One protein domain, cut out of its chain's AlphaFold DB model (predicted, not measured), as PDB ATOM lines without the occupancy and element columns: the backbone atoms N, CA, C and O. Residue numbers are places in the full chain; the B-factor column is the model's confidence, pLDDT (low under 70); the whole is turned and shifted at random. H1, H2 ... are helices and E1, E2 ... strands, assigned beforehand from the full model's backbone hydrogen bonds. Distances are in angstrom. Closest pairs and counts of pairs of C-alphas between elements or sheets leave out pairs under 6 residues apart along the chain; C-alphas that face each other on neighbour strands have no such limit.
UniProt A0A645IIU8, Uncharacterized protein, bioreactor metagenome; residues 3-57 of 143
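This is residues 3 to 57 of the 143 residues of an uncharacterized protein of bioreactor metagenome (UniProt A0A645IIU8). Two short helices, H1 and H2, joined by a tight link, arch over one side of a small two-stranded hairpin, E1 and E2, and each has more pairs of C-alphas within 10 A with E2 than with E1, H1 10 against 4 and H2 8 against 3. The long loop of residues 40 to 51 joins the two strands at one end of the hairpin. The printed part has 55 residues, with two named helices followed by two named strands, H1 H2 E1 E2; the sheet has the order E1 - E2 and is antiparallel. The class is mixed, helices and strands, with under half of the residues in named elements. The whole is compact, with a radius of gyration of the C-alphas of 11.2 A and spans of 29 by 24 by 14 A.

H1, residues 10 to 17, and H2, residues 20 to 26, meet only through their link. In both helices every O i to N i+4 pair is within hydrogen-bond range. E1, residues 36 to 39, and E2, residues 52 to 55, form a hairpin, antiparallel at 151 degrees between their directions. N 36 and O 55, 2.8 A apart, and N 53 and O 38, 2.9 A apart, are within hydrogen-bond range. The closest C-alphas of H1 and E2 are those of Tyr 13 and Tyr 52, 7.0 A apart. For H1 and E1 they are those of Tyr 10 and Gly 37, 6.8 A apart. For H2 and E2 they are those of Leu 25 and Gly 55, 6.6 A apart.

H1 begins at C-alpha 10, at (33.619, 19.019, 32.650), and is 10.6 A from first to last C-alpha. H2 is 10.2 A long, E1 10.0 A and E2 10.1 A. E2 ends at C-alpha 55, at (25.856, 17.167, 23.522).

The two C-alphas farthest apart, those of Glu 30 and Gly 48, are 29.6 A apart. The printed part has no cut. The link from H2 to E1 is short, and the link from E1 to E2 is long, with 12 residues. The mean pLDDT of the printed part is 92.6, and one residue, Cys 19, is under 70.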
ATOM      1  N   ARG A   3      21.953  19.687  29.768       95.75
ATOM      2  CA  ARG A   3      22.469  20.848  30.509       95.75
ATOM      3  C   ARG A   3      22.688  20.475  31.970       95.75
ATOM      4  O   ARG A   3      21.876  19.725  32.515       95.75
ATOM      5  N   SER A   4      23.727  21.017  32.596       95.25
ATOM      6  CA  SER A   4      23.821  20.998  34.055       95.25
ATOM      7  C   SER A   4      22.858  22.003  34.680       95.25
ATOM      8  O   SER A   4      22.462  23.007  34.081       95.25
ATOM      9  N   VAL A   5      22.515  21.740  35.931       93.88
ATOM     10  CA  VAL A   5      21.822  22.649  36.842       93.88
ATOM     11  C   VAL A   5      22.835  23.523  37.581       93.88
ATOM     12  O   VAL A   5      22.582  24.708  37.785       93.88
ATOM     13  N   SER A   6      23.990  22.965  37.949       93.94
ATOM     14  CA  SER A   6      25.017  23.628  38.763       93.94
ATOM     15  C   SER A   6      26.439  23.513  38.212       93.94
ATOM     16  O   SER A   6      27.222  24.434  38.404       93.94
ATOM     17  N   GLY A   7      26.781  22.448  37.480       92.00
ATOM     18  CA  GLY A   7      28.122  22.270  36.912       92.00
ATOM     19  C   GLY A   7      28.519  23.377  35.926       92.00
ATOM     20  O   GLY A   7      27.720  23.769  35.076       92.00
ATOM     21  N   HIS A   8      29.750  23.872  36.024       94.50
ATOM     22  CA  HIS A   8      30.288  24.961  35.194       94.50
ATOM     23  C   HIS A   8      31.399  24.509  34.239       94.50
ATOM     24  O   HIS A   8      31.799  25.270  33.357       94.50
ATOM     25  N   ASP A   9      31.865  23.275  34.393       93.00
ATOM     26  CA  ASP A   9      32.949  22.658  33.639       93.00
ATOM     27  C   ASP A   9      32.731  21.141  33.530       93.00
ATOM     28  O   ASP A   9      31.766  20.590  34.067       93.00
ATOM     29  N   TYR A  10      33.647  20.465  32.835       90.38
ATOM     30  CA  TYR A  10      33.619  19.019  32.650       90.38
ATOM     31  C   TYR A  10      33.534  18.237  33.969       90.38
ATOM     32  O   TYR A  10      32.726  17.317  34.081       90.38
ATOM     33  N   PHE A  11      34.338  18.599  34.974       91.88
ATOM     34  CA  PHE A  11      34.436  17.838  36.222       91.88
ATOM     35  C   PHE A  11      33.167  17.970  37.061       91.88
ATOM     36  O   PHE A  11      32.554  16.964  37.414       91.88
ATOM     37  N   SER A  12      32.721  19.203  37.301       93.50
ATOM     38  CA  SER A  12      31.495  19.486  38.053       93.50
ATOM     39  C   SER A  12      30.241  18.956  37.348       93.50
ATOM     40  O   SER A  12      29.304  18.509  38.006       93.50
ATOM     41  N   TYR A  13      30.222  18.935  36.010       92.62
ATOM     42  CA  TYR A  13      29.148  18.294  35.252       92.62
ATOM     43  C   TYR A  13      29.125  16.774  35.453       92.62
ATOM     44  O   TYR A  13      28.060  16.203  35.692       92.62
ATOM     45  N   CYS A  14      30.281  16.110  35.370       89.62
ATOM     46  CA  CYS A  14      30.383  14.664  35.574       89.62
ATOM     47  C   CYS A  14      29.988  14.255  37.001       89.62
ATOM     48  O   CYS A  14      29.345  13.220  37.177       89.62
ATOM     49  N   GLU A  15      30.313  15.074  38.004       89.31
ATOM     50  CA  GLU A  15      29.858  14.879  39.387       89.31
ATOM     51  C   GLU A  15      28.333  15.008  39.531       89.31
ATOM     52  O   GLU A  15      27.720  14.249  40.282       89.31
ATOM     53  N   GLU A  16      27.711  15.942  38.806       89.06
ATOM     54  CA  GLU A  16      26.270  16.202  38.885       89.06
ATOM     55  C   GLU A  16      25.432  15.144  38.155       89.06
ATOM     56  O   GLU A  16      24.458  14.624  38.703       89.06
ATOM     57  N   VAL A  17      25.768  14.866  36.894       83.56
ATOM     58  CA  VAL A  17      24.900  14.098  35.985       83.56
ATOM     59  C   VAL A  17      25.347  12.635  35.856       83.56
ATOM     60  O   VAL A  17      24.579  11.792  35.390       83.56
ATOM     61  N   GLY A  18      26.557  12.309  36.322       79.62
ATOM     62  CA  GLY A  18      27.134  10.969  36.272       79.62
ATOM     63  C   GLY A  18      27.669  10.568  34.892       79.62
ATOM     64  O   GLY A  18      27.459  11.238  33.880       79.62
ATOM     65  N   CYS A  19      28.370   9.432  34.849       68.62
ATOM     66  CA  CYS A  19      29.093   8.969  33.657       68.62
ATOM     67  C   CYS A  19      28.195   8.392  32.543       68.62
ATOM     68  O   CYS A  19      28.646   8.241  31.407       68.62
ATOM     69  N   ASP A  20      26.929   8.078  32.834       79.50
ATOM     70  CA  ASP A  20      26.038   7.384  31.890       79.50
ATOM     71  C   ASP A  20      25.608   8.268  30.704       79.50
ATOM     72  O   ASP A  20      25.244   7.764  29.637       79.50
ATOM     73  N   ILE A  21      25.692   9.596  30.855       86.50
ATOM     74  CA  ILE A  21      25.330  10.560  29.808       86.50
ATOM     75  C   ILE A  21      26.202  10.408  28.567       86.50
ATOM     76  O   ILE A  21      25.688  10.487  27.449       86.50
ATOM     77  N   TRP A  22      27.499  10.164  28.751       87.25
ATOM     78  CA  TRP A  22      28.424  10.042  27.632       87.25
ATOM     79  C   TRP A  22      28.075   8.837  26.756       87.25
ATOM     80  O   TRP A  22      27.945   8.954  25.538       87.25
ATOM     81  N   GLY A  23      27.815   7.685  27.383       88.25
ATOM     82  CA  GLY A  23      27.383   6.474  26.681       88.25
ATOM     83  C   GLY A  23      26.058   6.664  25.937       88.25
ATOM     84  O   GLY A  23      25.906   6.187  24.811       88.25
ATOM     85  N   LEU A  24      25.119   7.411  26.526       91.62
ATOM     86  CA  LEU A  24      23.852   7.748  25.883       91.62
ATOM     87  C   LEU A  24      24.052   8.653  24.660       91.62
ATOM     88  O   LEU A  24      23.465   8.378  23.613       91.62
ATOM     89  N   LEU A  25      24.905   9.676  24.752       93.06
ATOM     90  CA  LEU A  25      25.250  10.549  23.624       93.06
ATOM     91  C   LEU A  25      25.918   9.769  22.485       93.06
ATOM     92  O   LEU A  25      25.518   9.925  21.334       93.06
ATOM     93  N   CYS A  26      26.841   8.859  22.800       91.94
ATOM     94  CA  CYS A  26      27.454   7.957  21.817       91.94
ATOM     95  C   CYS A  26      26.444   7.021  21.126       91.94
ATOM     96  O   CYS A  26      26.725   6.498  20.050       91.94
ATOM     97  N   SER A  27      25.280   6.772  21.737       91.69
ATOM     98  CA  SER A  27      24.234   5.907  21.173       91.69
ATOM     99  C   SER A  27      23.271   6.627  20.220       91.69
ATOM    100  O   SER A  27      22.459   5.972  19.557       91.69
ATOM    101  N   VAL A  28      23.345   7.963  20.141       92.31
ATOM    102  CA  VAL A  28      22.508   8.770  19.247       92.31
ATOM    103  C   VAL A  28      22.838   8.409  17.801       92.31
ATOM    104  O   VAL A  28      23.973   8.524  17.339       92.31
ATOM    105  N   LYS A  29      21.827   7.939  17.070       90.06
ATOM    106  CA  LYS A  29      21.976   7.591  15.655       90.06
ATOM    107  C   LYS A  29      22.136   8.858  14.825       90.06
ATOM    108  O   LYS A  29      21.569   9.883  15.172       90.06
ATOM    109  N   GLU A  30      22.857   8.751  13.713       91.44
ATOM    110  CA  GLU A  30      23.065   9.859  12.763       91.44
ATOM    111  C   GLU A  30      23.835  11.051  13.348       91.44
ATOM    112  O   GLU A  30      23.917  12.086  12.696       91.44
ATOM    113  N   ALA A  31      24.437  10.901  14.534       93.88
ATOM    114  CA  ALA A  31      25.398  11.856  15.059       93.88
ATOM    115  C   ALA A  31      26.464  12.171  13.997       93.88
ATOM    116  O   ALA A  31      27.058  11.262  13.409       93.88
ATOM    117  N   LEU A  32      26.677  13.461  13.738       93.38
ATOM    118  CA  LEU A  32      27.616  13.930  12.718       93.38
ATOM    119  C   LEU A  32      29.071  13.737  13.160       93.38
ATOM    120  O   LEU A  32      29.958  13.578  12.321       93.38
ATOM    121  N   TYR A  33      29.304  13.742  14.474       93.94
ATOM    122  CA  TYR A  33      30.621  13.603  15.077       93.94
ATOM    123  C   TYR A  33      30.544  13.001  16.490       93.94
ATOM    124  O   TYR A  33      29.497  12.506  16.909       93.94
ATOM    125  N   GLU A  34      31.663  12.998  17.216       95.06
ATOM    126  CA  GLU A  34      31.699  12.562  18.614       95.06
ATOM    127  C   GLU A  34      30.952  13.534  19.551       95.06
ATOM    128  O   GLU A  34      30.750  14.702  19.199       95.06
ATOM    129  N   PRO A  35      30.547  13.084  20.752       96.06
ATOM    130  CA  PRO A  35      30.005  13.983  21.758       96.06
ATOM    131  C   PRO A  35      31.028  15.024  22.220       96.06
ATOM    132  O   PRO A  35      32.233  14.782  22.245       96.06
ATOM    133  N   ILE A  36      30.522  16.181  22.630       96.88
ATOM    134  CA  ILE A  36      31.316  17.328  23.060       96.88
ATOM    135  C   ILE A  36      30.781  17.901  24.370       96.88
ATOM    136  O   ILE A  36      29.576  17.873  24.648       96.88
ATOM    137  N   GLY A  37      31.691  18.450  25.168       96.69
ATOM    138  CA  GLY A  37      31.366  19.364  26.257       96.69
ATOM    139  C   GLY A  37      31.185  20.779  25.720       96.69
ATOM    140  O   GLY A  37      31.904  21.180  24.814       96.69
ATOM    141  N   LEU A  38      30.227  21.529  26.254       96.81
ATOM    142  CA  LEU A  38      29.833  22.854  25.777       96.81
ATOM    143  C   LEU A  38      29.772  23.830  26.948       96.81
ATOM    144  O   LEU A  38      29.076  23.566  27.925       96.81
ATOM    145  N   TRP A  39      30.404  24.994  26.806       97.50
ATOM    146  CA  TRP A  39      30.128  26.165  27.636       97.50
ATOM    147  C   TRP A  39      29.233  27.111  26.850       97.50
ATOM    148  O   TRP A  39      29.647  27.722  25.869       97.50
ATOM    149  N   LEU A  40      27.986  27.205  27.285       97.06
ATOM    150  CA  LEU A  40      26.931  27.944  26.622       97.06
ATOM    151  C   LEU A  40      27.007  29.441  26.967       97.06
ATOM    152  O   LEU A  40      27.131  29.774  28.156       97.06
ATOM    153  N   PRO A  41      26.854  30.346  25.984       96.25
ATOM    154  CA  PRO A  41      26.651  31.772  26.238       96.25
ATOM    155  C   PRO A  41      25.327  32.013  26.964       96.25
ATOM    156  O   PRO A  41      24.447  31.146  26.968       96.25
ATOM    157  N   GLU A  42      25.162  33.188  27.573       94.75
ATOM    158  CA  GLU A  42      23.957  33.506  28.353       94.75
ATOM    159  C   GLU A  42      22.680  33.376  27.508       94.75
ATOM    160  O   GLU A  42      21.684  32.816  27.964       94.75
ATOM    161  N   SER A  43      22.755  33.785  26.239       93.88
ATOM    162  CA  SER A  43      21.668  33.711  25.255       93.88
ATOM    163  C   SER A  43      21.137  32.295  25.004       93.88
ATOM    164  O   SER A  43      19.980  32.135  24.614       93.88
ATOM    165  N   LEU A  44      21.958  31.266  25.237       94.75
ATOM    166  CA  LEU A  44      21.599  29.866  25.024       94.75
ATOM    167  C   LEU A  44      21.271  29.127  26.322       94.75
ATOM    168  O   LEU A  44      20.954  27.937  26.249       94.75
ATOM    169  N   ARG A  45      21.332  29.768  27.497       94.88
ATOM    170  CA  ARG A  45      21.019  29.144  28.798       94.88
ATOM    171  C   ARG A  45      19.524  29.212  29.100       94.88
ATOM    172  O   ARG A  45      18.879  30.240  28.920       94.88
ATOM    173  N   LEU A  46      18.971  28.108  29.600       94.50
ATOM    174  CA  LEU A  46      17.587  28.066  30.078       94.50
ATOM    175  C   LEU A  46      17.525  28.467  31.562       94.50
ATOM    176  O   LEU A  46      18.479  28.204  32.304       94.50
ATOM    177  N   PRO A  47      16.412  29.053  32.041       94.88
ATOM    178  CA  PRO A  47      16.232  29.326  33.464       94.88
ATOM    179  C   PRO A  47      16.442  28.068  34.317       94.88
ATOM    180  O   PRO A  47      15.870  27.018  34.031       94.88
ATOM    181  N   GLY A  48      17.249  28.182  35.374       93.94
ATOM    182  CA  GLY A  48      17.571  27.057  36.260       93.94
ATOM    183  C   GLY A  48      18.632  26.092  35.718       93.94
ATOM    184  O   GLY A  48      18.802  25.018  36.288       93.94
ATOM    185  N   THR A  49      19.335  26.460  34.642       95.50
ATOM    186  CA  THR A  49      20.492  25.715  34.122       95.50
ATOM    187  C   THR A  49      21.776  26.522  34.269       95.50
ATOM    188  O   THR A  49      21.741  27.753  34.350       95.50
ATOM    189  N   SER A  50      22.905  25.822  34.321       95.81
ATOM    190  CA  SER A  50      24.230  26.423  34.411       95.81
ATOM    191  C   SER A  50      24.839  26.650  33.018       95.81
ATOM    192  O   SER A  50      24.173  26.534  31.986       95.81
ATOM    193  N   SER A  51      26.111  27.039  32.978       95.56
ATOM    194  CA  SER A  51      26.848  27.322  31.750       95.56
ATOM    195  C   SER A  51      27.268  26.071  30.988       95.56
ATOM    196  O   SER A  51      27.533  26.190  29.800       95.56
ATOM    197  N   TYR A  52      27.355  24.903  31.627       97.06
ATOM    198  CA  TYR A  52      27.922  23.714  30.995       97.06
ATOM    199  C   TYR A  52      26.857  22.721  30.503       97.06
ATOM    200  O   TYR A  52      25.781  22.562  31.083       97.06
ATOM    201  N   ALA A  53      27.150  22.035  29.409       96.50
ATOM    202  CA  ALA A  53      26.321  20.971  28.862       96.50
ATOM    203  C   ALA A  53      27.192  19.919  28.166       96.50
ATOM    204  O   ALA A  53      28.316  20.203  27.766       96.50
ATOM    205  N   GLN A  54      26.654  18.719  27.963       96.44
ATOM    206  CA  GLN A  54      27.229  17.742  27.036       96.44
ATOM    207  C   GLN A  54      26.231  17.415  25.929       96.44
ATOM    208  O   GLN A  54      25.030  17.252  26.165       96.44
ATOM    209  N   GLY A  55      26.705  17.338  24.693       96.00
ATOM    210  CA  GLY A  55      25.856  17.167  23.522       96.00
ATOM    211  C   GLY A  55      26.548  16.422  22.400       96.00
ATOM    212  O   GLY A  55      27.730  16.130  22.472       96.00
ATOM    213  N   VAL A  56      25.786  16.121  21.359       96.75
ATOM    214  CA  VAL A  56      26.298  15.612  20.092       96.75
ATOM    215  C   VAL A  56      25.550  16.328  18.978       96.75
ATOM    216  O   VAL A  56      24.359  16.627  19.131       96.75
ATOM    217  N   GLU A  57      26.257  16.655  17.905       96.12
ATOM    218  CA  GLU A  57      25.672  17.315  16.744       96.12
ATOM    219  C   GLU A  57      24.956  16.295  15.854       96.12
ATOM    220  O   GLU A  57      25.419  15.168  15.668       96.12
TER     221      GLU A  57